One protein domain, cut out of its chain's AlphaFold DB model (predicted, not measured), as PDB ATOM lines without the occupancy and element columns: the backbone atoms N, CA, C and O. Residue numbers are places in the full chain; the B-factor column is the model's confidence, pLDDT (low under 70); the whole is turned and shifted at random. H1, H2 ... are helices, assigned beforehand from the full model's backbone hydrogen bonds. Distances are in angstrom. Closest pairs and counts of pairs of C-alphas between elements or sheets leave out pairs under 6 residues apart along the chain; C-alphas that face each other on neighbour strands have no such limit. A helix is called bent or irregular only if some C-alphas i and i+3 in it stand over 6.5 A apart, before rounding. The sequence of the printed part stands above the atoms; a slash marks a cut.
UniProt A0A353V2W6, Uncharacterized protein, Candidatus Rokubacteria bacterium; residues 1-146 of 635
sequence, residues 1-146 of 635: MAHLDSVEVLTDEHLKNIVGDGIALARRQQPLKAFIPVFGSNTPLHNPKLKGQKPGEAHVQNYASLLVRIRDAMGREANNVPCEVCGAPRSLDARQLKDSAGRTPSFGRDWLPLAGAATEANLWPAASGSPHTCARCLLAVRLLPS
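What this domain is: This is residues 1 to 146 of the 635 residues of an uncharacterized protein of Candidatus Rokubacteria bacterium (UniProt A0A353V2W6). One long helix, H4, runs through a body made largely of loops, with H1 side by side with it in the opposite direction, H2 crossing it, H8 slanting over it and little H5 packed on it. Far from these, H6 and H7 make a small corner, and residues 5 to 11 stick out on their own. The printed part has 146 residues with eight named helices, H1 to H8 in order along the chain, and no named strand; the class is all helix, though under half of the residues, 61 of 146, are in named elements. The whole is compact, with a radius of gyration of the C-alphas of 15.5 A and spans of 44 by 43 by 29 A.

Where its parts are: H1 is residues 12 to 19, 10.8 A long, and begins with C-alpha 12 at (-13.073, 44.764, 9.932). H2 is residues 23 to 29, 10.0 A, and H3 residues 35 to 39. H4, residues 57 to 73, is the longest at 24.5 A, beginning with C-alpha 57 at (11.787, 32.117, 7.310). The short helices H5, H6 and H7 are residues 94 to 97, 120 to 123 and 125 to 128. H7 is neither bent nor irregular, but only just: C-alphas 125 and 128 are 6.1 A apart. H8, residues 135 to 146, spans 18.6 A and ends with C-alpha 146 at (-1.108, 33.952, 22.183); it is irregular, with C-alphas 142 and 145 7.1 A apart.

How they stand to each other: H4 is the hub, touching four helices. H1 touches its residues 67 to 72 at a shallow tilt of 1 degree, opposite ways; the closest C-alphas, Lys 16 and Arg 71, are 5.7 A apart. H2 touches its residues 60 to 64, only just about perpendicular at 71 degrees, with the C-alphas of Ile 23 and Ala 64 closest at 5.0 A. H5 touches its residues 66 to 73, closest at the C-alphas of Arg 69 and Leu 97, 5.9 A. Residues 135 to 139 of H8 touch residues 67 to 73 of H4, opposite ways at a tilt of 38 degrees, only just steep; the C-alphas of Ile 70 and Ala 135 are closest at 5.5 A. Packing is only just mostly crossed. H3 and H8 only just touch, with 3 pairs of C-alphas within 8 A, the closest being Phe 35 and Pro 145 at 5.2 A. H6 and H7 touch only at the corner, closest at the C-alphas of Ala 121 and Ser 128, 5.5 A, and both are apart from H4. Every O i to N i+4 pair is within hydrogen-bond range in H1, H2, H3 and H4, and 5 of 8 are in H8; H5, H6 and H7 are too short for such a pair.

The domain as a whole: The C-alphas farthest apart, Asp 5 and Lys 51, are 47.0 A apart. The printed part has no cut. The links H3 to H4, H4 to H5 and H5 to H6 are long. Mean pLDDT of the printed part is 78.9; residues 1 to 7, 48 to 55, 100 to 101, 106 and 116 to 129 are under 70.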
ATOM      1  N   MET A   1      -1.281  49.227  20.149       44.75
ATOM      2  CA  MET A   1      -2.669  49.245  19.648       44.75
ATOM      3  C   MET A   1      -3.321  50.475  20.231       44.75
ATOM      4  O   MET A   1      -3.345  50.592  21.448       44.75
ATOM      5  N   ALA A   2      -3.711  51.415  19.375       36.59
ATOM      6  CA  ALA A   2      -4.458  52.591  19.791       36.59
ATOM      7  C   ALA A   2      -5.818  52.170  20.378       36.59
ATOM      8  O   ALA A   2      -6.431  51.215  19.904       36.59
ATOM      9  N   HIS A   3      -6.190  52.872  21.444       50.00
ATOM     10  CA  HIS A   3      -7.425  52.876  22.227       50.00
ATOM     11  C   HIS A   3      -8.686  52.368  21.500       50.00
ATOM     12  O   HIS A   3      -9.312  53.106  20.746       50.00
ATOM     13  N   LEU A   4      -9.084  51.122  21.769       59.53
ATOM     14  CA  LEU A   4     -10.479  50.701  21.626       59.53
ATOM     15  C   LEU A   4     -11.030  50.467  23.032       59.53
ATOM     16  O   LEU A   4     -10.520  49.606  23.756       59.53
ATOM     17  N   ASP A   5     -12.043  51.245  23.406       56.75
ATOM     18  CA  ASP A   5     -12.629  51.220  24.753       56.75
ATOM     19  C   ASP A   5     -13.629  50.062  24.943       56.75
ATOM     20  O   ASP A   5     -13.868  49.641  26.073       56.75
ATOM     21  N   SER A   6     -14.167  49.494  23.852       62.59
ATOM     22  CA  SER A   6     -15.107  48.359  23.863       62.59
ATOM     23  C   SER A   6     -14.932  47.449  22.637       62.59
ATOM     24  O   SER A   6     -14.575  47.910  21.549       62.59
ATOM     25  N   VAL A   7     -15.218  46.150  22.807       68.19
ATOM     26  CA  VAL A   7     -15.276  45.144  21.725       68.19
ATOM     27  C   VAL A   7     -16.369  45.485  20.705       68.19
ATOM     28  O   VAL A   7     -16.239  45.155  19.530       68.19
ATOM     29  N   GLU A   8     -17.404  46.218  21.113       71.00
ATOM     30  CA  GLU A   8     -18.504  46.662  20.245       71.00
ATOM     31  C   GLU A   8     -18.045  47.641  19.149       71.00
ATOM     32  O   GLU A   8     -18.704  47.781  18.123       71.00
ATOM     33  N   VAL A   9     -16.890  48.290  19.336       79.56
ATOM     34  CA  VAL A   9     -16.286  49.233  18.373       79.56
ATOM     35  C   VAL A   9     -15.323  48.513  17.411       79.56
ATOM     36  O   VAL A   9     -14.675  49.123  16.557       79.56
ATOM     37  N   LEU A  10     -15.184  47.190  17.528       81.00
ATOM     38  CA  LEU A  10     -14.317  46.401  16.662       81.00
ATOM     39  C   LEU A  10     -14.891  46.340  15.237       81.00
ATOM     40  O   LEU A  10     -15.984  45.833  15.007       81.00
ATOM     41  N   THR A  11     -14.123  46.827  14.262       85.12
ATOM     42  CA  THR A  11     -14.483  46.807  12.839       85.12
ATOM     43  C   THR A  11     -13.574  45.849  12.073       85.12
ATOM     44  O   THR A  11     -12.506  45.459  12.557       85.12
ATOM     45  N   ASP A  12     -13.953  45.513  10.838       84.38
ATOM     46  CA  ASP A  12     -13.073  44.764   9.932       84.38
ATOM     47  C   ASP A  12     -11.738  45.463   9.717       84.38
ATOM     48  O   ASP A  12     -10.711  44.802   9.619       84.38
ATOM     49  N   GLU A  13     -11.730  46.792   9.680       85.81
ATOM     50  CA  GLU A  13     -10.505  47.555   9.474       85.81
ATOM     51  C   GLU A  13      -9.550  47.420  10.664       85.81
ATOM     52  O   GLU A  13      -8.347  47.228  10.487       85.81
ATOM     53  N   HIS A  14     -10.082  47.400  11.892       87.25
ATOM     54  CA  HIS A  14      -9.286  47.106  13.084       87.25
ATOM     55  C   HIS A  14      -8.646  45.712  13.005       87.25
ATOM     56  O   HIS A  14      -7.451  45.568  13.273       87.25
ATOM     57  N   LEU A  15      -9.405  44.696  12.580       86.62
ATOM     58  CA  LEU A  15      -8.892  43.333  12.400       86.62
ATOM     59  C   LEU A  15      -7.839  43.251  11.288       86.62
ATOM     60  O   LEU A  15      -6.815  42.584  11.455       86.62
ATOM     61  N   LYS A  16      -8.043  43.964  10.177       87.75
ATOM     62  CA  LYS A  16      -7.084  44.017   9.069       87.75
ATOM     63  C   LYS A  16      -5.761  44.652   9.485       87.75
ATOM     64  O   LYS A  16      -4.702  44.120   9.144       87.75
ATOM     65  N   ASN A  17      -5.819  45.710  10.288       87.88
ATOM     66  CA  ASN A  17      -4.642  46.375  10.842       87.88
ATOM     67  C   ASN A  17      -3.859  45.490  11.825       87.88
ATOM     68  O   ASN A  17      -2.634  45.575  11.866       87.88
ATOM     69  N   ILE A  18      -4.532  44.611  12.580       86.38
ATOM     70  CA  ILE A  18      -3.859  43.625  13.446       86.38
ATOM     71  C   ILE A  18      -3.040  42.629  12.617       86.38
ATOM     72  O   ILE A  18      -1.956  42.227  13.037       86.38
ATOM     73  N   VAL A  19      -3.552  42.223  11.452       90.38
ATOM     74  CA  VAL A  19      -2.847  41.291  10.564       90.38
ATOM     75  C   VAL A  19      -1.661  41.969   9.884       90.38
ATOM     76  O   VAL A  19      -0.585  41.376   9.832       90.38
ATOM     77  N   GLY A  20      -1.834  43.192   9.366       90.31
ATOM     78  CA  GLY A  20      -0.790  43.868   8.592       90.31
ATOM     79  C   GLY A  20      -0.330  42.999   7.417       90.31
ATOM     80  O   GLY A  20      -1.161  42.430   6.712       90.31
ATOM     81  N   ASP A  21       0.980  42.849   7.227       90.75
ATOM     82  CA  ASP A  21       1.585  41.929   6.247       90.75
ATOM     83  C   ASP A  21       1.639  40.457   6.712       90.75
ATOM     84  O   ASP A  21       2.111  39.585   5.986       90.75
ATOM     85  N   GLY A  22       1.170  40.167   7.929       90.75
ATOM     86  CA  GLY A  22       1.177  38.845   8.550       90.75
ATOM     87  C   GLY A  22       2.541  38.377   9.072       90.75
ATOM     88  O   GLY A  22       2.582  37.417   9.843       90.75
ATOM     89  N   ILE A  23       3.652  39.036   8.719       92.44
ATOM     90  CA  ILE A  23       5.014  38.575   9.043       92.44
ATOM     91  C   ILE A  23       5.264  38.671  10.545       92.44
ATOM     92  O   ILE A  23       5.742  37.714  11.158       92.44
ATOM     93  N   ALA A  24       4.915  39.804  11.158       89.88
ATOM     94  CA  ALA A  24       5.105  40.010  12.593       89.88
ATOM     95  C   ALA A  24       4.330  38.972  13.423       89.88
ATOM     96  O   ALA A  24       4.876  38.384  14.359       89.88
ATOM     97  N   LEU A  25       3.078  38.693  13.040       89.81
ATOM     98  CA  LEU A  25       2.242  37.700  13.712       89.81
ATOM     99  C   LEU A  25       2.801  36.281  13.537       89.81
ATOM    100  O   LEU A  25       2.877  35.527  14.507       89.81
ATOM    101  N   ALA A  26       3.246  35.935  12.327       90.88
ATOM    102  CA  ALA A  26       3.843  34.639  12.026       90.88
ATOM    103  C   ALA A  26       5.136  34.387  12.820       90.88
ATOM    104  O   ALA A  26       5.292  33.318  13.415       90.88
ATOM    105  N   ARG A  27       6.039  35.376  12.886       90.19
ATOM    106  CA  ARG A  27       7.292  35.278  13.657       90.19
ATOM    107  C   ARG A  27       7.039  35.110  15.147       90.19
ATOM    108  O   ARG A  27       7.693  34.285  15.774       90.19
ATOM    109  N   ARG A  28       6.063  35.841  15.686       88.44
ATOM    110  CA  ARG A  28       5.646  35.712  17.084       88.44
ATOM    111  C   ARG A  28       5.105  34.322  17.405       88.44
ATOM    112  O   ARG A  28       5.387  33.774  18.462       88.44
ATOM    113  N   GLN A  29       4.287  33.756  16.522       89.81
ATOM    114  CA  GLN A  29       3.604  32.493  16.805       89.81
ATOM    115  C   GLN A  29       4.483  31.259  16.609       89.81
ATOM    116  O   GLN A  29       4.280  30.271  17.311       89.81
ATOM    117  N   GLN A  30       5.466  31.318  15.707       88.69
ATOM    118  CA  GLN A  30       6.344  30.189  15.391       88.69
ATOM    119  C   GLN A  30       7.052  29.579  16.616       88.69
ATOM    120  O   GLN A  30       7.111  28.356  16.719       88.69
ATOM    121  N   PRO A  31       7.615  30.345  17.565       88.19
ATOM    122  CA  PRO A  31       8.286  29.738  18.708       88.19
ATOM    123  C   PRO A  31       7.325  29.271  19.817       88.19
ATOM    124  O   PRO A  31       7.754  28.531  20.706       88.19
ATOM    125  N   LEU A  32       6.044  29.667  19.799       90.12
ATOM    126  CA  LEU A  32       5.104  29.377  20.887       90.12
ATOM    127  C   LEU A  32       4.760  27.887  20.953       90.12
ATOM    128  O   LEU A  32       4.142  27.321  20.050       90.12
ATOM    129  N   LYS A  33       5.038  27.256  22.100       89.69
ATOM    130  CA  LYS A  33       4.705  25.836  22.320       89.69
ATOM    131  C   LYS A  33       3.203  25.546  22.317       89.69
ATOM    132  O   LYS A  33       2.828  24.391  22.148       89.69
ATOM    133  N   ALA A  34       2.358  26.564  22.478       88.81
ATOM    134  CA  ALA A  34       0.905  26.444  22.390       88.81
ATOM    135  C   ALA A  34       0.402  26.227  20.953       88.81
ATOM    136  O   ALA A  34      -0.690  25.699  20.780       88.81
ATOM    137  N   PHE A  35       1.184  26.572  19.922       90.00
ATOM    138  CA  PHE A  35       0.723  26.519  18.533       90.00
ATOM    139  C   PHE A  35       0.368  25.095  18.075       90.00
ATOM    140  O   PHE A  35      -0.714  24.857  17.540       90.00
ATOM    141  N   ILE A  36       1.254  24.127  18.331       86.38
ATOM    142  CA  ILE A  36       1.056  22.724  17.930       86.38
ATOM    143  C   ILE A  36      -0.130  22.079  18.672       86.38
ATOM    144  O   ILE A  36      -0.938  21.425  18.020       86.38
ATOM    145  N   PRO A  37      -0.310  22.250  19.995       85.88
ATOM    146  CA  PRO A  37      -1.507  21.768  20.682       85.88
ATOM    147  C   PRO A  37      -2.832  22.373  20.192       85.88
ATOM    148  O   PRO A  37      -3.869  21.760  20.432       85.88
ATOM    149  N   VAL A  38      -2.820  23.531  19.511       87.62
ATOM    150  CA  VAL A  38      -4.018  24.130  18.889       87.62
ATOM    151  C   VAL A  38      -4.252  23.593  17.477       87.62
ATOM    152  O   VAL A  38      -5.374  23.217  17.163       87.62
ATOM    153  N   PHE A  39      -3.224  23.536  16.623       85.00
ATOM    154  CA  PHE A  39      -3.376  23.265  15.179       85.00
ATOM    155  C   PHE A  39      -2.765  21.939  14.703       85.00
ATOM    156  O   PHE A  39      -2.752  21.626  13.514       85.00
ATOM    157  N   GLY A  40      -2.218  21.144  15.614       80.69
ATOM    158  CA  GLY A  40      -1.451  19.953  15.285       80.69
ATOM    159  C   GLY A  40      -0.082  20.271  14.678       80.69
ATOM    160  O   GLY A  40       0.387  21.408  14.626       80.69
ATOM    161  N   SER A  41       0.603  19.217  14.235       77.69
ATOM    162  CA  SER A  41       1.970  19.304  13.718       77.69
ATOM    163  C   SER A  41       2.061  19.517  12.210       77.69
ATOM    164  O   SER A  41       3.160  19.730  11.734       77.69
ATOM    165  N   ASN A  42       0.962  19.449  11.449       77.00
ATOM    166  CA  ASN A  42       0.969  19.576   9.984       77.00
ATOM    167  C   ASN A  42       0.351  20.915   9.560       77.00
ATOM    168  O   ASN A  42      -0.754  20.948   9.036       77.00
ATOM    169  N   THR A  43       1.053  22.014   9.808       79.62
ATOM    170  CA  THR A  43       0.565  23.380   9.565       79.62
ATOM    171  C   THR A  43       1.524  24.149   8.651       79.62
ATOM    172  O   THR A  43       2.692  23.777   8.543       79.62
ATOM    173  N   PRO A  44       1.104  25.264   8.023       77.62
ATOM    174  CA  PRO A  44       2.018  26.095   7.233       77.62
ATOM    175  C   PRO A  44       3.210  26.646   8.036       77.62
ATOM    176  O   PRO A  44       4.261  26.912   7.459       77.62
ATOM    177  N   LEU A  45       3.058  26.788   9.359       83.12
ATOM    178  CA  LEU A  45       4.083  27.326  10.256       83.12
ATOM    179  C   LEU A  45       5.038  26.245  10.797       83.12
ATOM    180  O   LEU A  45       6.221  26.508  11.018       83.12
ATOM    181  N   HIS A  46       4.533  25.020  10.961       77.06
ATOM    182  CA  HIS A  46       5.275  23.834  11.383       77.06
ATOM    183  C   HIS A  46       4.830  22.649  10.527       77.06
ATOM    184  O   HIS A  46       3.710  22.180  10.706       77.06
ATOM    185  N   ASN A  47       5.672  22.164   9.609       72.25
ATOM    186  CA  ASN A  47       5.363  20.989   8.792       72.25
ATOM    187  C   ASN A  47       6.540  19.990   8.771       72.25
ATOM    188  O   ASN A  47       7.424  20.096   7.921       72.25
ATOM    189  N   PRO A  48       6.558  18.981   9.661       64.81
ATOM    190  CA  PRO A  48       7.637  18.003   9.745       64.81
ATOM    191  C   PRO A  48       7.653  17.027   8.559       64.81
ATOM    192  O   PRO A  48       8.638  16.313   8.379       64.81
ATOM    193  N   LYS A  49       6.591  16.978   7.735       62.28
ATOM    194  CA  LYS A  49       6.538  16.121   6.536       62.28
ATOM    195  C   LYS A  49       7.402  16.653   5.392       62.28
ATOM    196  O   LYS A  49       7.751  15.888   4.494       62.28
ATOM    197  N   LEU A  50       7.796  17.927   5.434       60.97
ATOM    198  CA  LEU A  50       8.796  18.494   4.531       60.97
ATOM    199  C   LEU A  50      10.195  18.100   5.032       60.97
ATOM    200  O   LEU A  50      10.866  18.856   5.735       60.97
ATOM    201  N   LYS A  51      10.621  16.870   4.706       42.53
ATOM    202  CA  LYS A  51      11.950  16.346   5.067       42.53
ATOM    203  C   LYS A  51      13.044  17.354   4.673       42.53
ATOM    204  O   LYS A  51      13.134  17.747   3.516       42.53
ATOM    205  N   GLY A  52      13.877  17.748   5.639       51.75
ATOM    206  CA  GLY A  52      15.030  18.634   5.428       51.75
ATOM    207  C   GLY A  52      14.778  20.131   5.649       51.75
ATOM    208  O   GLY A  52      15.745  20.886   5.713       51.75
ATOM    209  N   GLN A  53      13.530  20.574   5.839       57.75
ATOM    210  CA  GLN A  53      13.233  21.973   6.161       57.75
ATOM    211  C   GLN A  53      12.972  22.132   7.663       57.75
ATOM    212  O   GLN A  53      11.941  21.713   8.184       57.75
ATOM    213  N   LYS A  54      13.916  22.747   8.385       58.62
ATOM    214  CA  LYS A  54      13.654  23.209   9.755       58.62
ATOM    215  C   LYS A  54      12.626  24.356   9.712       58.62
ATOM    216  O   LYS A  54      12.612  25.099   8.724       58.62
ATOM    217  N   PRO A  55      11.789  24.538  10.754       65.62
ATOM    218  CA  PRO A  55      11.025  25.771  10.919       65.62
ATOM    219  C   PRO A  55      11.965  26.971  10.749       65.62
ATOM    220  O   PRO A  55      13.050  26.996  11.327       65.62
ATOM    221  N   GLY A  56      11.591  27.908   9.883       73.88
ATOM    222  CA  GLY A  56      12.454  29.005   9.449       73.88
ATOM    223  C   GLY A  56      11.684  30.021   8.612       73.88
ATOM    224  O   GLY A  56      10.457  29.946   8.533       73.88
ATOM    225  N   GLU A  57      12.393  30.948   7.969       83.81
ATOM    226  CA  GLU A  57      11.787  32.117   7.310       83.81
ATOM    227  C   GLU A  57      10.766  31.740   6.221       83.81
ATOM    228  O   GLU A  57       9.706  32.347   6.138       83.81
ATOM    229  N   ALA A  58      10.998  30.673   5.450       82.31
ATOM    230  CA  ALA A  58      10.038  30.222   4.436       82.31
ATOM    231  C   ALA A  58       8.668  29.821   5.030       82.31
ATOM    232  O   ALA A  58       7.628  30.098   4.437       82.31
ATOM    233  N   HIS A  59       8.649  29.214   6.221       84.00
ATOM    234  CA  HIS A  59       7.405  28.854   6.916       84.00
ATOM    235  C   HIS A  59       6.676  30.095   7.442       84.00
ATOM    236  O   HIS A  59       5.452  30.183   7.348       84.00
ATOM    237  N   VAL A  60       7.435  31.077   7.940       88.50
ATOM    238  CA  VAL A  60       6.909  32.384   8.358       88.50
ATOM    239  C   VAL A  60       6.240  33.081   7.178       88.50
ATOM    240  O   VAL A  60       5.091  33.492   7.298       88.50
ATOM    241  N   GLN A  61       6.910  33.150   6.024       87.75
ATOM    242  CA  GLN A  61       6.378  33.788   4.816       87.75
ATOM    243  C   GLN A  61       5.124  33.076   4.289       87.75
ATOM    244  O   GLN A  61       4.134  33.723   3.947       87.75
ATOM    245  N   ASN A  62       5.116  31.739   4.289       85.75
ATOM    246  CA  ASN A  62       3.947  30.959   3.882       85.75
ATOM    247  C   ASN A  62       2.740  31.203   4.801       85.75
ATOM    248  O   ASN A  62       1.618  31.379   4.322       85.75
ATOM    249  N   TYR A  63       2.960  31.233   6.117       89.31
ATOM    250  CA  TYR A  63       1.897  31.506   7.080       89.31
ATOM    251  C   TYR A  63       1.427  32.970   7.031       89.31
ATOM    252  O   TYR A  63       0.225  33.223   7.068       89.31
ATOM    253  N   ALA A  64       2.339  33.928   6.853       91.25
ATOM    254  CA  ALA A  64       2.017  35.344   6.670       91.25
ATOM    255  C   ALA A  64       1.145  35.573   5.423       91.25
ATOM    256  O   ALA A  64       0.095  36.206   5.508       91.25
ATOM    257  N   SER A  65       1.514  34.964   4.291       89.94
ATOM    258  CA  SER A  65       0.711  34.990   3.063       89.94
ATOM    259  C   SER A  65      -0.697  34.432   3.288       89.94
ATOM    260  O   SER A  65      -1.675  34.998   2.796       89.94
ATOM    261  N   LEU A  66      -0.827  33.357   4.073       89.31
ATOM    262  CA  LEU A  66      -2.135  32.825   4.442       89.31
ATOM    263  C   LEU A  66      -2.955  33.825   5.276       89.31
ATOM    264  O   LEU A  66      -4.129  34.043   4.974       89.31
ATOM    265  N   LEU A  67      -2.357  34.441   6.297       91.81
ATOM    266  CA  LEU A  67      -3.027  35.440   7.135       91.81
ATOM    267  C   LEU A  67      -3.529  36.633   6.306       91.81
ATOM    268  O   LEU A  67      -4.660  37.075   6.495       91.81
ATOM    269  N   VAL A  68      -2.729  37.098   5.343       92.88
ATOM    270  CA  VAL A  68      -3.103  38.162   4.398       92.88
ATOM    271  C   VAL A  68      -4.297  37.757   3.530       92.88
ATOM    272  O   VAL A  68      -5.221  38.546   3.356       92.88
ATOM    273  N   ARG A  69      -4.350  36.515   3.038       91.75
ATOM    274  CA  ARG A  69      -5.512  36.040   2.264       91.75
ATOM    275  C   ARG A  69      -6.783  35.963   3.103       91.75
ATOM    276  O   ARG A  69      -7.845  36.351   2.625       91.75
ATOM    277  N   ILE A  70      -6.679  35.505   4.355       91.88
ATOM    278  CA  ILE A  70      -7.809  35.511   5.297       91.88
ATOM    279  C   ILE A  70      -8.290  36.951   5.505       91.88
ATOM    280  O   ILE A  70      -9.475  37.227   5.350       91.88
ATOM    281  N   ARG A  71      -7.368  37.878   5.780       92.50
ATOM    282  CA  ARG A  71      -7.636  39.315   5.923       92.50
ATOM    283  C   ARG A  71      -8.364  39.900   4.709       92.50
ATOM    284  O   ARG A  71      -9.358  40.605   4.870       92.50
ATOM    285  N   ASP A  72      -7.886  39.618   3.502       91.62
ATOM    286  CA  ASP A  72      -8.426  40.207   2.273       91.62
ATOM    287  C   ASP A  72      -9.823  39.678   1.924       91.62
ATOM    288  O   ASP A  72     -10.611  40.393   1.292       91.62
ATOM    289  N   ALA A  73     -10.136  38.460   2.371       91.06
ATOM    290  CA  ALA A  73     -11.441  37.836   2.209       91.06
ATOM    291  C   ALA A  73     -12.500  38.324   3.216       91.06
ATOM    292  O   ALA A  73     -13.684  38.093   2.982       91.06
ATOM    293  N   MET A  74     -12.118  39.016   4.299       90.62
ATOM    294  CA  MET A  74     -13.069  39.548   5.290       90.62
ATOM    295  C   MET A  74     -14.062  40.527   4.660       90.62
ATOM    296  O   MET A  74     -13.661  41.520   4.042       90.62
ATOM    297  N   GLY A  75     -15.355  40.246   4.830       85.56
ATOM    298  CA  GLY A  75     -16.456  41.012   4.241       85.56
ATOM    299  C   GLY A  75     -16.675  40.733   2.747       85.56
ATOM    300  O   GLY A  75     -17.547  41.338   2.127       85.56
ATOM    301  N   ARG A  76     -15.877  39.837   2.152       90.25
ATOM    302  CA  ARG A  76     -15.921  39.414   0.741       90.25
ATOM    303  C   ARG A  76     -15.962  37.888   0.622       90.25
ATOM    304  O   ARG A  76     -15.478  37.309  -0.352       90.25
ATOM    305  N   GLU A  77     -16.522  37.229   1.629       92.44
ATOM    306  CA  GLU A  77     -16.768  35.794   1.652       92.44
ATOM    307  C   GLU A  77     -17.652  35.372   0.464       92.44
ATOM    308  O   GLU A  77     -18.719  35.947   0.232       92.44
ATOM    309  N   ALA A  78     -17.187  34.385  -0.309       86.94
ATOM    310  CA  ALA A  78     -17.828  33.967  -1.558       86.94
ATOM    311  C   ALA A  78     -18.828  32.811  -1.389       86.94
ATOM    312  O   ALA A  78     -19.633  32.574  -2.291       86.94
ATOM    313  N   ASN A  79     -18.801  32.092  -0.261       88.19
ATOM    314  CA  ASN A  79     -19.700  30.965  -0.032       88.19
ATOM    315  C   ASN A  79     -21.010  31.442   0.616       88.19
ATOM    316  O   ASN A  79     -21.002  31.981   1.725       88.19
ATOM    317  N   ASN A  80     -22.147  31.201  -0.043       89.38
ATOM    318  CA  ASN A  80     -23.492  31.543   0.454       89.38
ATOM    319  C   ASN A  80     -24.010  30.527   1.492       89.38
ATOM    320  O   ASN A  80     -25.175  30.137   1.470       89.38
ATOM    321  N   VAL A  81     -23.130  30.083   2.386       89.44
ATOM    322  CA  VAL A  81     -23.469  29.235   3.531       89.44
ATOM    323  C   VAL A  81     -23.123  30.012   4.795       89.44
ATOM    324  O   VAL A  81     -22.004  30.539   4.859       89.44
ATOM    325  N   PRO A  82     -24.028  30.100   5.785       91.12
ATOM    326  CA  PRO A  82     -23.748  30.808   7.021       91.12
ATOM    327  C   PRO A  82     -22.513  30.268   7.744       91.12
ATOM    328  O   PRO A  82     -22.194  29.084   7.678       91.12
ATOM    329  N   CYS A  83     -21.816  31.146   8.457       88.56
ATOM    330  CA  CYS A  83     -20.738  30.750   9.340       88.56
ATOM    331  C   CYS A  83     -21.301  30.016  10.561       88.56
ATOM    332  O   CYS A  83     -22.056  30.595  11.336       88.56
ATOM    333  N   GLU A  84     -20.854  28.788  10.788       85.19
ATOM    334  CA  GLU A  84     -21.282  27.939  11.906       85.19
ATOM    335  C   GLU A  84     -20.781  28.432  13.275       85.19
ATOM    336  O   GLU A  84     -21.322  28.048  14.304       85.19
ATOM    337  N   VAL A  85     -19.766  29.309  13.303       85.31
ATOM    338  CA  VAL A  85     -19.181  29.839  14.549       85.31
ATOM    339  C   VAL A  85     -19.907  31.092  15.040       85.31
ATOM    340  O   VAL A  85     -20.178  31.210  16.230       85.31
ATOM    341  N   CYS A  86     -20.199  32.050  14.154       86.31
ATOM    342  CA  CYS A  86     -20.781  33.344  14.543       86.31
ATOM    343  C   CYS A  86     -22.128  33.670  13.887       86.31
ATOM    344  O   CYS A  86     -22.682  34.734  14.148       86.31
ATOM    345  N   GLY A  87     -22.639  32.812  13.001       88.56
ATOM    346  CA  GLY A  87     -23.901  33.033  12.291       88.56
ATOM    347  C   GLY A  87     -23.842  34.061  11.155       88.56
ATOM    348  O   GLY A  87     -24.885  34.395  10.597       88.56
ATOM    349  N   ALA A  88     -22.659  34.574  10.784       89.62
ATOM    350  CA  ALA A  88     -22.521  35.478   9.638       89.62
ATOM    351  C   ALA A  88     -23.128  34.847   8.366       89.62
ATOM    352  O   ALA A  88     -22.957  33.650   8.156       89.62
ATOM    353  N   PRO A  89     -23.790  35.613   7.482       90.31
ATOM    354  CA  PRO A  89     -24.596  35.053   6.389       90.31
ATOM    355  C   PRO A  89     -23.778  34.338   5.305       90.31
ATOM    356  O   PRO A  89     -24.333  33.579   4.513       90.31
ATOM    357  N   ARG A  90     -22.468  34.598   5.246       92.38
ATOM    358  CA  ARG A  90     -21.541  34.002   4.285       92.38
ATOM    359  C   ARG A  90     -20.311  33.449   4.990       92.38
ATOM    360  O   ARG A  90     -19.867  33.985   6.008       92.38
ATOM    361  N   SER A  91     -19.746  32.399   4.412       90.38
ATOM    362  CA  SER A  91     -18.536  31.727   4.879       90.38
ATOM    363  C   SER A  91     -17.435  31.791   3.828       90.38
ATOM    364  O   SER A  91     -17.651  32.087   2.650       90.38
ATOM    365  N   LEU A  92     -16.211  31.557   4.273       90.12
ATOM    366  CA  LEU A  92     -15.033  31.615   3.431       90.12
ATOM    367  C   LEU A  92     -14.975  30.382   2.520       90.12
ATOM    368  O   LEU A  92     -15.001  29.250   3.001       90.12
ATOM    369  N   ASP A  93     -14.855  30.591   1.209       86.69
ATOM    370  CA  ASP A  93     -14.554  29.497   0.282       86.69
ATOM    371  C   ASP A  93     -13.047  29.203   0.344       86.69
ATOM    372  O   ASP A  93     -12.218  30.101   0.169       86.69
ATOM    373  N   ALA A  94     -12.671  27.938   0.552       82.06
ATOM    374  CA  ALA A  94     -11.277  27.492   0.555       82.06
ATOM    375  C   ALA A  94     -10.515  27.931  -0.709       82.06
ATOM    376  O   ALA A  94      -9.312  28.194  -0.658       82.06
ATOM    377  N   ARG A  95     -11.204  28.069  -1.851       83.38
ATOM    378  CA  ARG A  95     -10.628  28.554  -3.117       83.38
ATOM    379  C   ARG A  95     -10.106  29.990  -3.024       83.38
ATOM    380  O   ARG A  95      -9.204  30.334  -3.785       83.38
ATOM    381  N   GLN A  96     -10.619  30.802  -2.096       84.44
ATOM    382  CA  GLN A  96     -10.116  32.153  -1.811       84.44
ATOM    383  C   GLN A  96      -8.761  32.128  -1.080       84.44
ATOM    384  O   GLN A  96      -8.075  33.144  -1.019       84.44
ATOM    385  N   LEU A  97      -8.348  30.968  -0.555       84.94
ATOM    386  CA  LEU A  97      -7.124  30.790   0.229       84.94
ATOM    387  C   LEU A  97      -6.047  29.953  -0.477       84.94
ATOM    388  O   LEU A  97      -5.131  29.462   0.189       84.94
ATOM    389  N   LYS A  98      -6.140  29.775  -1.802       81.44
ATOM    390  CA  LYS A  98      -5.157  29.010  -2.586       81.44
ATOM    391  C   LYS A  98      -3.730  29.436  -2.268       81.44
ATOM    392  O   LYS A  98      -3.457  30.632  -2.235       81.44
ATOM    393  N   ASP A  99      -2.834  28.473  -2.057       70.50
ATOM    394  CA  ASP A  99      -1.425  28.756  -1.788       70.50
ATOM    395  C   ASP A  99      -0.711  29.405  -2.997       70.50
ATOM    396  O   ASP A  99      -1.282  29.564  -4.075       70.50
ATOM    397  N   SER A 100       0.546  29.825  -2.830       65.62
ATOM    398  CA  SER A 100       1.359  30.386  -3.927       65.62
ATOM    399  C   SER A 100       1.594  29.404  -5.087       65.62
ATOM    400  O   SER A 100       1.967  29.837  -6.172       65.62
ATOM    401  N   ALA A 101       1.329  28.109  -4.887       67.56
ATOM    402  CA  ALA A 101       1.343  27.070  -5.914       67.56
ATOM    403  C   ALA A 101      -0.062  26.777  -6.490       67.56
ATOM    404  O   ALA A 101      -0.233  25.827  -7.252       67.56
ATOM    405  N   GLY A 102      -1.080  27.569  -6.131       70.00
ATOM    406  CA  GLY A 102      -2.454  27.439  -6.620       70.00
ATOM    407  C   GLY A 102      -3.269  26.311  -5.978       70.00
ATOM    408  O   GLY A 102      -4.390  26.051  -6.426       70.00
ATOM    409  N   ARG A 103      -2.754  25.646  -4.936       75.25
ATOM    410  CA  ARG A 103      -3.434  24.535  -4.255       75.25
ATOM    411  C   ARG A 103      -4.467  25.063  -3.269       75.25
ATOM    412  O   ARG A 103      -4.158  25.891  -2.417       75.25
ATOM    413  N   THR A 104      -5.689  24.552  -3.368       74.25
ATOM    414  CA  THR A 104      -6.768  24.854  -2.424       74.25
ATOM    415  C   THR A 104      -6.512  24.127  -1.097       74.25
ATOM    416  O   THR A 104      -6.337  22.907  -1.120       74.25
ATOM    417  N   PRO A 105      -6.482  24.824   0.052       71.94
ATOM    418  CA  PRO A 105      -6.345  24.169   1.346       71.94
ATOM    419  C   PRO A 105      -7.585  23.339   1.701       71.94
ATOM    420  O   PRO A 105      -8.708  23.708   1.368       71.94
ATOM    421  N   SER A 106      -7.386  22.233   2.417       67.31
ATOM    422  CA  SER A 106      -8.465  21.485   3.068       67.31
ATOM    423  C   SER A 106      -8.672  22.015   4.486       67.31
ATOM    424  O   SER A 106      -7.724  22.018   5.271       67.31
ATOM    425  N   PHE A 107      -9.887  22.437   4.834       71.25
ATOM    426  CA  PHE A 107     -10.203  22.917   6.180       71.25
ATOM    427  C   PHE A 107     -10.336  21.744   7.167       71.25
ATOM    428  O   PHE A 107     -11.401  21.158   7.295       71.25
ATOM    429  N   GLY A 108      -9.258  21.368   7.851       73.06
ATOM    430  CA  GLY A 108      -9.274  20.328   8.888       73.06
ATOM    431  C   GLY A 108      -8.952  20.857  10.287       73.06
ATOM    432  O   GLY A 108      -8.992  22.062  10.546       73.06
ATOM    433  N   ARG A 109      -8.550  19.945  11.181       73.31
ATOM    434  CA  ARG A 109      -8.064  20.241  12.546       73.31
ATOM    435  C   ARG A 109      -6.882  21.219  12.619       73.31
ATOM    436  O   ARG A 109      -6.583  21.765  13.676       73.31
ATOM    437  N   ASP A 110      -6.172  21.403  11.509       76.31
ATOM    438  CA  ASP A 110      -5.090  22.371  11.309       76.31
ATOM    439  C   ASP A 110      -5.601  23.800  11.049       76.31
ATOM    440  O   ASP A 110      -4.838  24.774  11.107       76.31
ATOM    441  N   TRP A 111      -6.907  23.950  10.817       78.88
ATOM    442  CA  TRP A 111      -7.594  25.221  10.593       78.88
ATOM    443  C   TRP A 111      -8.458  25.653  11.755       78.88
ATOM    444  O   TRP A 111      -8.332  26.794  12.203       78.88
ATOM    445  N   LEU A 112      -9.269  24.734  12.261       80.88
ATOM    446  CA  LEU A 112     -10.090  24.942  13.438       80.88
ATOM    447  C   LEU A 112      -9.752  23.842  14.452       80.88
ATOM    448  O   LEU A 112      -9.779  22.672  14.074       80.88
ATOM    449  N   PRO A 113      -9.385  24.177  15.704       80.50
ATOM    450  CA  PRO A 113      -9.115  23.157  16.709       80.50
ATOM    451  C   PRO A 113     -10.343  22.263  16.893       80.50
ATOM    452  O   PRO A 113     -11.471  22.738  16.785       80.50
ATOM    453  N   LEU A 114     -10.090  20.987  17.189       76.25
ATOM    454  CA  LEU A 114     -11.080  19.921  17.384       76.25
ATOM    455  C   LEU A 114     -11.798  19.435  16.114       76.25
ATOM    456  O   LEU A 114     -12.071  18.244  16.053       76.25
ATOM    457  N   ALA A 115     -11.938  20.258  15.067       75.06
ATOM    458  CA  ALA A 115     -12.688  19.911  13.855       75.06
ATOM    459  C   ALA A 115     -12.314  18.551  13.226       75.06
ATOM    460  O   ALA A 115     -11.161  18.312  12.840       75.06
ATOM    461  N   GLY A 116     -13.324  17.695  13.048       61.00
ATOM    462  CA  GLY A 116     -13.205  16.381  12.416       61.00
ATOM    463  C   GLY A 116     -12.723  15.281  13.367       61.00
ATOM    464  O   GLY A 116     -12.209  14.256  12.910       61.00
ATOM    465  N   ALA A 117     -12.838  15.476  14.685       59.88
ATOM    466  CA  ALA A 117     -12.482  14.466  15.677       59.88
ATOM    467  C   ALA A 117     -13.599  13.423  15.877       59.88
ATOM    468  O   ALA A 117     -14.780  13.748  15.950       59.88
ATOM    469  N   ALA A 118     -13.242  12.143  16.035       51.84
ATOM    470  CA  ALA A 118     -14.216  11.048  16.181       51.84
ATOM    471  C   ALA A 118     -15.130  11.176  17.422       51.84
ATOM    472  O   ALA A 118     -16.252  10.676  17.428       51.84
ATOM    473  N   THR A 119     -14.668  11.857  18.471       52.56
ATOM    474  CA  THR A 119     -15.438  12.216  19.673       52.56
ATOM    475  C   THR A 119     -16.469  13.320  19.408       52.56
ATOM    476  O   THR A 119     -17.524  13.311  20.039       52.56
ATOM    477  N   GLU A 120     -16.228  14.213  18.440       49.75
ATOM    478  CA  GLU A 120     -17.194  15.236  18.017       49.75
ATOM    479  C   GLU A 120     -18.384  14.626  17.280       49.75
ATOM    480  O   GLU A 120     -19.505  15.051  17.520       49.75
ATOM    481  N   ALA A 121     -18.189  13.582  16.467       48.38
ATOM    482  CA  ALA A 121     -19.293  12.905  15.777       48.38
ATOM    483  C   ALA A 121     -20.348  12.318  16.744       48.38
ATOM    484  O   ALA A 121     -21.509  12.168  16.366       48.38
ATOM    485  N   ASN A 122     -19.957  12.034  17.995       46.38
ATOM    486  CA  ASN A 122     -20.846  11.537  19.050       46.38
ATOM    487  C   ASN A 122     -21.539  12.653  19.855       46.38
ATOM    488  O   ASN A 122     -22.580  12.394  20.453       46.38
ATOM    489  N   LEU A 123     -20.981  13.872  19.894       50.03
ATOM    490  CA  LEU A 123     -21.581  15.027  20.580       50.03
ATOM    491  C   LEU A 123     -22.383  15.907  19.606       50.03
ATOM    492  O   LEU A 123     -23.495  16.298  19.945       50.03
ATOM    493  N   TRP A 124     -21.868  16.144  18.392       52.06
ATOM    494  CA  TRP A 124     -22.468  16.899  17.283       52.06
ATOM    495  C   TRP A 124     -22.211  16.198  15.928       52.06
ATOM    496  O   TRP A 124     -21.154  16.379  15.324       52.06
ATOM    497  N   PRO A 125     -23.184  15.456  15.364       44.81
ATOM    498  CA  PRO A 125     -23.025  14.749  14.083       44.81
ATOM    499  C   PRO A 125     -22.622  15.638  12.884       44.81
ATOM    500  O   PRO A 125     -21.981  15.164  11.943       44.81
ATOM    501  N   ALA A 126     -22.941  16.939  12.934       45.06
ATOM    502  CA  ALA A 126     -22.550  17.939  11.933       45.06
ATOM    503  C   ALA A 126     -21.039  18.270  11.928       45.06
ATOM    504  O   ALA A 126     -20.529  18.759  10.926       45.06
ATOM    505  N   ALA A 127     -20.302  17.944  12.997       50.50
ATOM    506  CA  ALA A 127     -18.861  18.188  13.129       50.50
ATOM    507  C   ALA A 127     -17.977  17.132  12.426       50.50
ATOM    508  O   ALA A 127     -16.750  17.178  12.495       50.50
ATOM    509  N   SER A 128     -18.589  16.166  11.732       53.78
ATOM    510  CA  SER A 128     -17.873  15.175  10.916       53.78
ATOM    511  C   SER A 128     -17.243  15.774   9.647       53.78
ATOM    512  O   SER A 128     -16.321  15.181   9.083       53.78
ATOM    513  N   GLY A 129     -17.720  16.944   9.207       61.09
ATOM    514  CA  GLY A 129     -17.195  17.696   8.068       61.09
ATOM    515  C   GLY A 129     -16.382  18.931   8.469       61.09
ATOM    516  O   GLY A 129     -16.360  19.355   9.620       61.09
ATOM    517  N   SER A 130     -15.710  19.528   7.486       70.31
ATOM    518  CA  SER A 130     -15.046  20.823   7.634       70.31
ATOM    519  C   SER A 130     -16.073  21.932   7.918       70.31
ATOM    520  O   SER A 130     -16.905  22.181   7.045       70.31
ATOM    521  N   PRO A 131     -16.007  22.640   9.060       76.94
ATOM    522  CA  PRO A 131     -17.019  23.629   9.415       76.94
ATOM    523  C   PRO A 131     -16.958  24.853   8.499       76.94
ATOM    524  O   PRO A 131     -15.878  25.376   8.188       76.94
ATOM    525  N   HIS A 132     -18.123  25.364   8.107       85.69
ATOM    526  CA  HIS A 132     -18.227  26.611   7.360       85.69
ATOM    527  C   HIS A 132     -17.889  27.800   8.268       85.69
ATOM    528  O   HIS A 132     -18.654  28.196   9.146       85.69
ATOM    529  N   THR A 133     -16.720  28.412   8.063       88.31
ATOM    530  CA  THR A 133     -16.225  29.523   8.893       88.31
ATOM    531  C   THR A 133     -16.039  30.792   8.066       88.31
ATOM    532  O   THR A 133     -15.575  30.739   6.931       88.31
ATOM    533  N   CYS A 134     -16.427  31.955   8.598       91.31
ATOM    534  CA  CYS A 134     -16.104  33.242   7.976       91.31
ATOM    535  C   CYS A 134     -14.643  33.626   8.253       91.31
ATOM    536  O   CYS A 134     -14.004  33.094   9.170       91.31
ATOM    537  N   ALA A 135     -14.117  34.593   7.499       91.44
ATOM    538  CA  ALA A 135     -12.723  35.001   7.638       91.44
ATOM    539  C   ALA A 135     -12.415  35.615   9.018       91.44
ATOM    540  O   ALA A 135     -11.319  35.415   9.544       91.44
ATOM    541  N   ARG A 136     -13.388  36.294   9.647       90.75
ATOM    542  CA  ARG A 136     -13.248  36.857  11.005       90.75
ATOM    543  C   ARG A 136     -13.009  35.774  12.056       90.75
ATOM    544  O   ARG A 136     -12.036  35.845  12.801       90.75
ATOM    545  N   CYS A 137     -13.871  34.756  12.093       89.00
ATOM    546  CA  CYS A 137     -13.746  33.641  13.034       89.00
ATOM    547  C   CYS A 137     -12.452  32.864  12.803       89.00
ATOM    548  O   CYS A 137     -11.767  32.504  13.760       89.00
ATOM    549  N   LEU A 138     -12.082  32.662  11.536       89.12
ATOM    550  CA  LEU A 138     -10.848  31.971  11.202       89.12
ATOM    551  C   LEU A 138      -9.609  32.752  11.664       89.12
ATOM    552  O   LEU A 138      -8.675  32.150  12.194       89.12
ATOM    553  N   LEU A 139      -9.605  34.085  11.533       91.12
ATOM    554  CA  LEU A 139      -8.545  34.925  12.095       91.12
ATOM    555  C   LEU A 139      -8.515  34.862  13.629       91.12
ATOM    556  O   LEU A 139      -7.437  34.710  14.198       91.12
ATOM    557  N   ALA A 140      -9.668  34.953  14.299       88.88
ATOM    558  CA  ALA A 140      -9.744  34.895  15.761       88.88
ATOM    559  C   ALA A 140      -9.117  33.602  16.304       88.88
ATOM    560  O   ALA A 140      -8.300  33.632  17.225       88.88
ATOM    561  N   VAL A 141      -9.404  32.474  15.652       89.19
ATOM    562  CA  VAL A 141      -8.804  31.174  15.962       89.19
ATOM    563  C   VAL A 141      -7.283  31.215  15.817       89.19
ATOM    564  O   VAL A 141      -6.576  30.693  16.678       89.19
ATOM    565  N   ARG A 142      -6.745  31.883  14.785       90.19
ATOM    566  CA  ARG A 142      -5.290  32.038  14.617       90.19
ATOM    567  C   ARG A 142      -4.635  32.826  15.739       90.19
ATOM    568  O   ARG A 142      -3.453  32.623  15.963       90.19
ATOM    569  N   LEU A 143      -5.360  33.666  16.468       90.56
ATOM    570  CA  LEU A 143      -4.811  34.417  17.600       90.56
ATOM    571  C   LEU A 143      -4.775  33.610  18.908       90.56
ATOM    572  O   LEU A 143      -4.030  33.990  19.814       90.56
ATOM    573  N   LEU A 144      -5.487  32.477  18.993       90.25
ATOM    574  CA  LEU A 144      -5.574  31.654  20.206       90.25
ATOM    575  C   LEU A 144      -4.215  31.290  20.827       90.25
ATOM    576  O   LEU A 144      -4.083  31.467  22.036       90.25
ATOM    577  N   PRO A 145      -3.168  30.856  20.089       90.50
ATOM    578  CA  PRO A 145      -1.887  30.477  20.700       90.50
ATOM    579  C   PRO A 145      -1.251  31.554  21.591       90.50
ATOM    580  O   PRO A 145      -0.437  31.225  22.451       90.50
ATOM    581  N   SER A 146      -1.611  32.826  21.397       90.12
ATOM    582  CA  SER A 146      -1.108  33.952  22.183       90.12
ATOM    583  C   SER A 146      -1.905  34.235  23.465       90.12
ATOM    584  O   SER A 146      -1.486  35.091  24.233       90.12
TER     585      SER A 146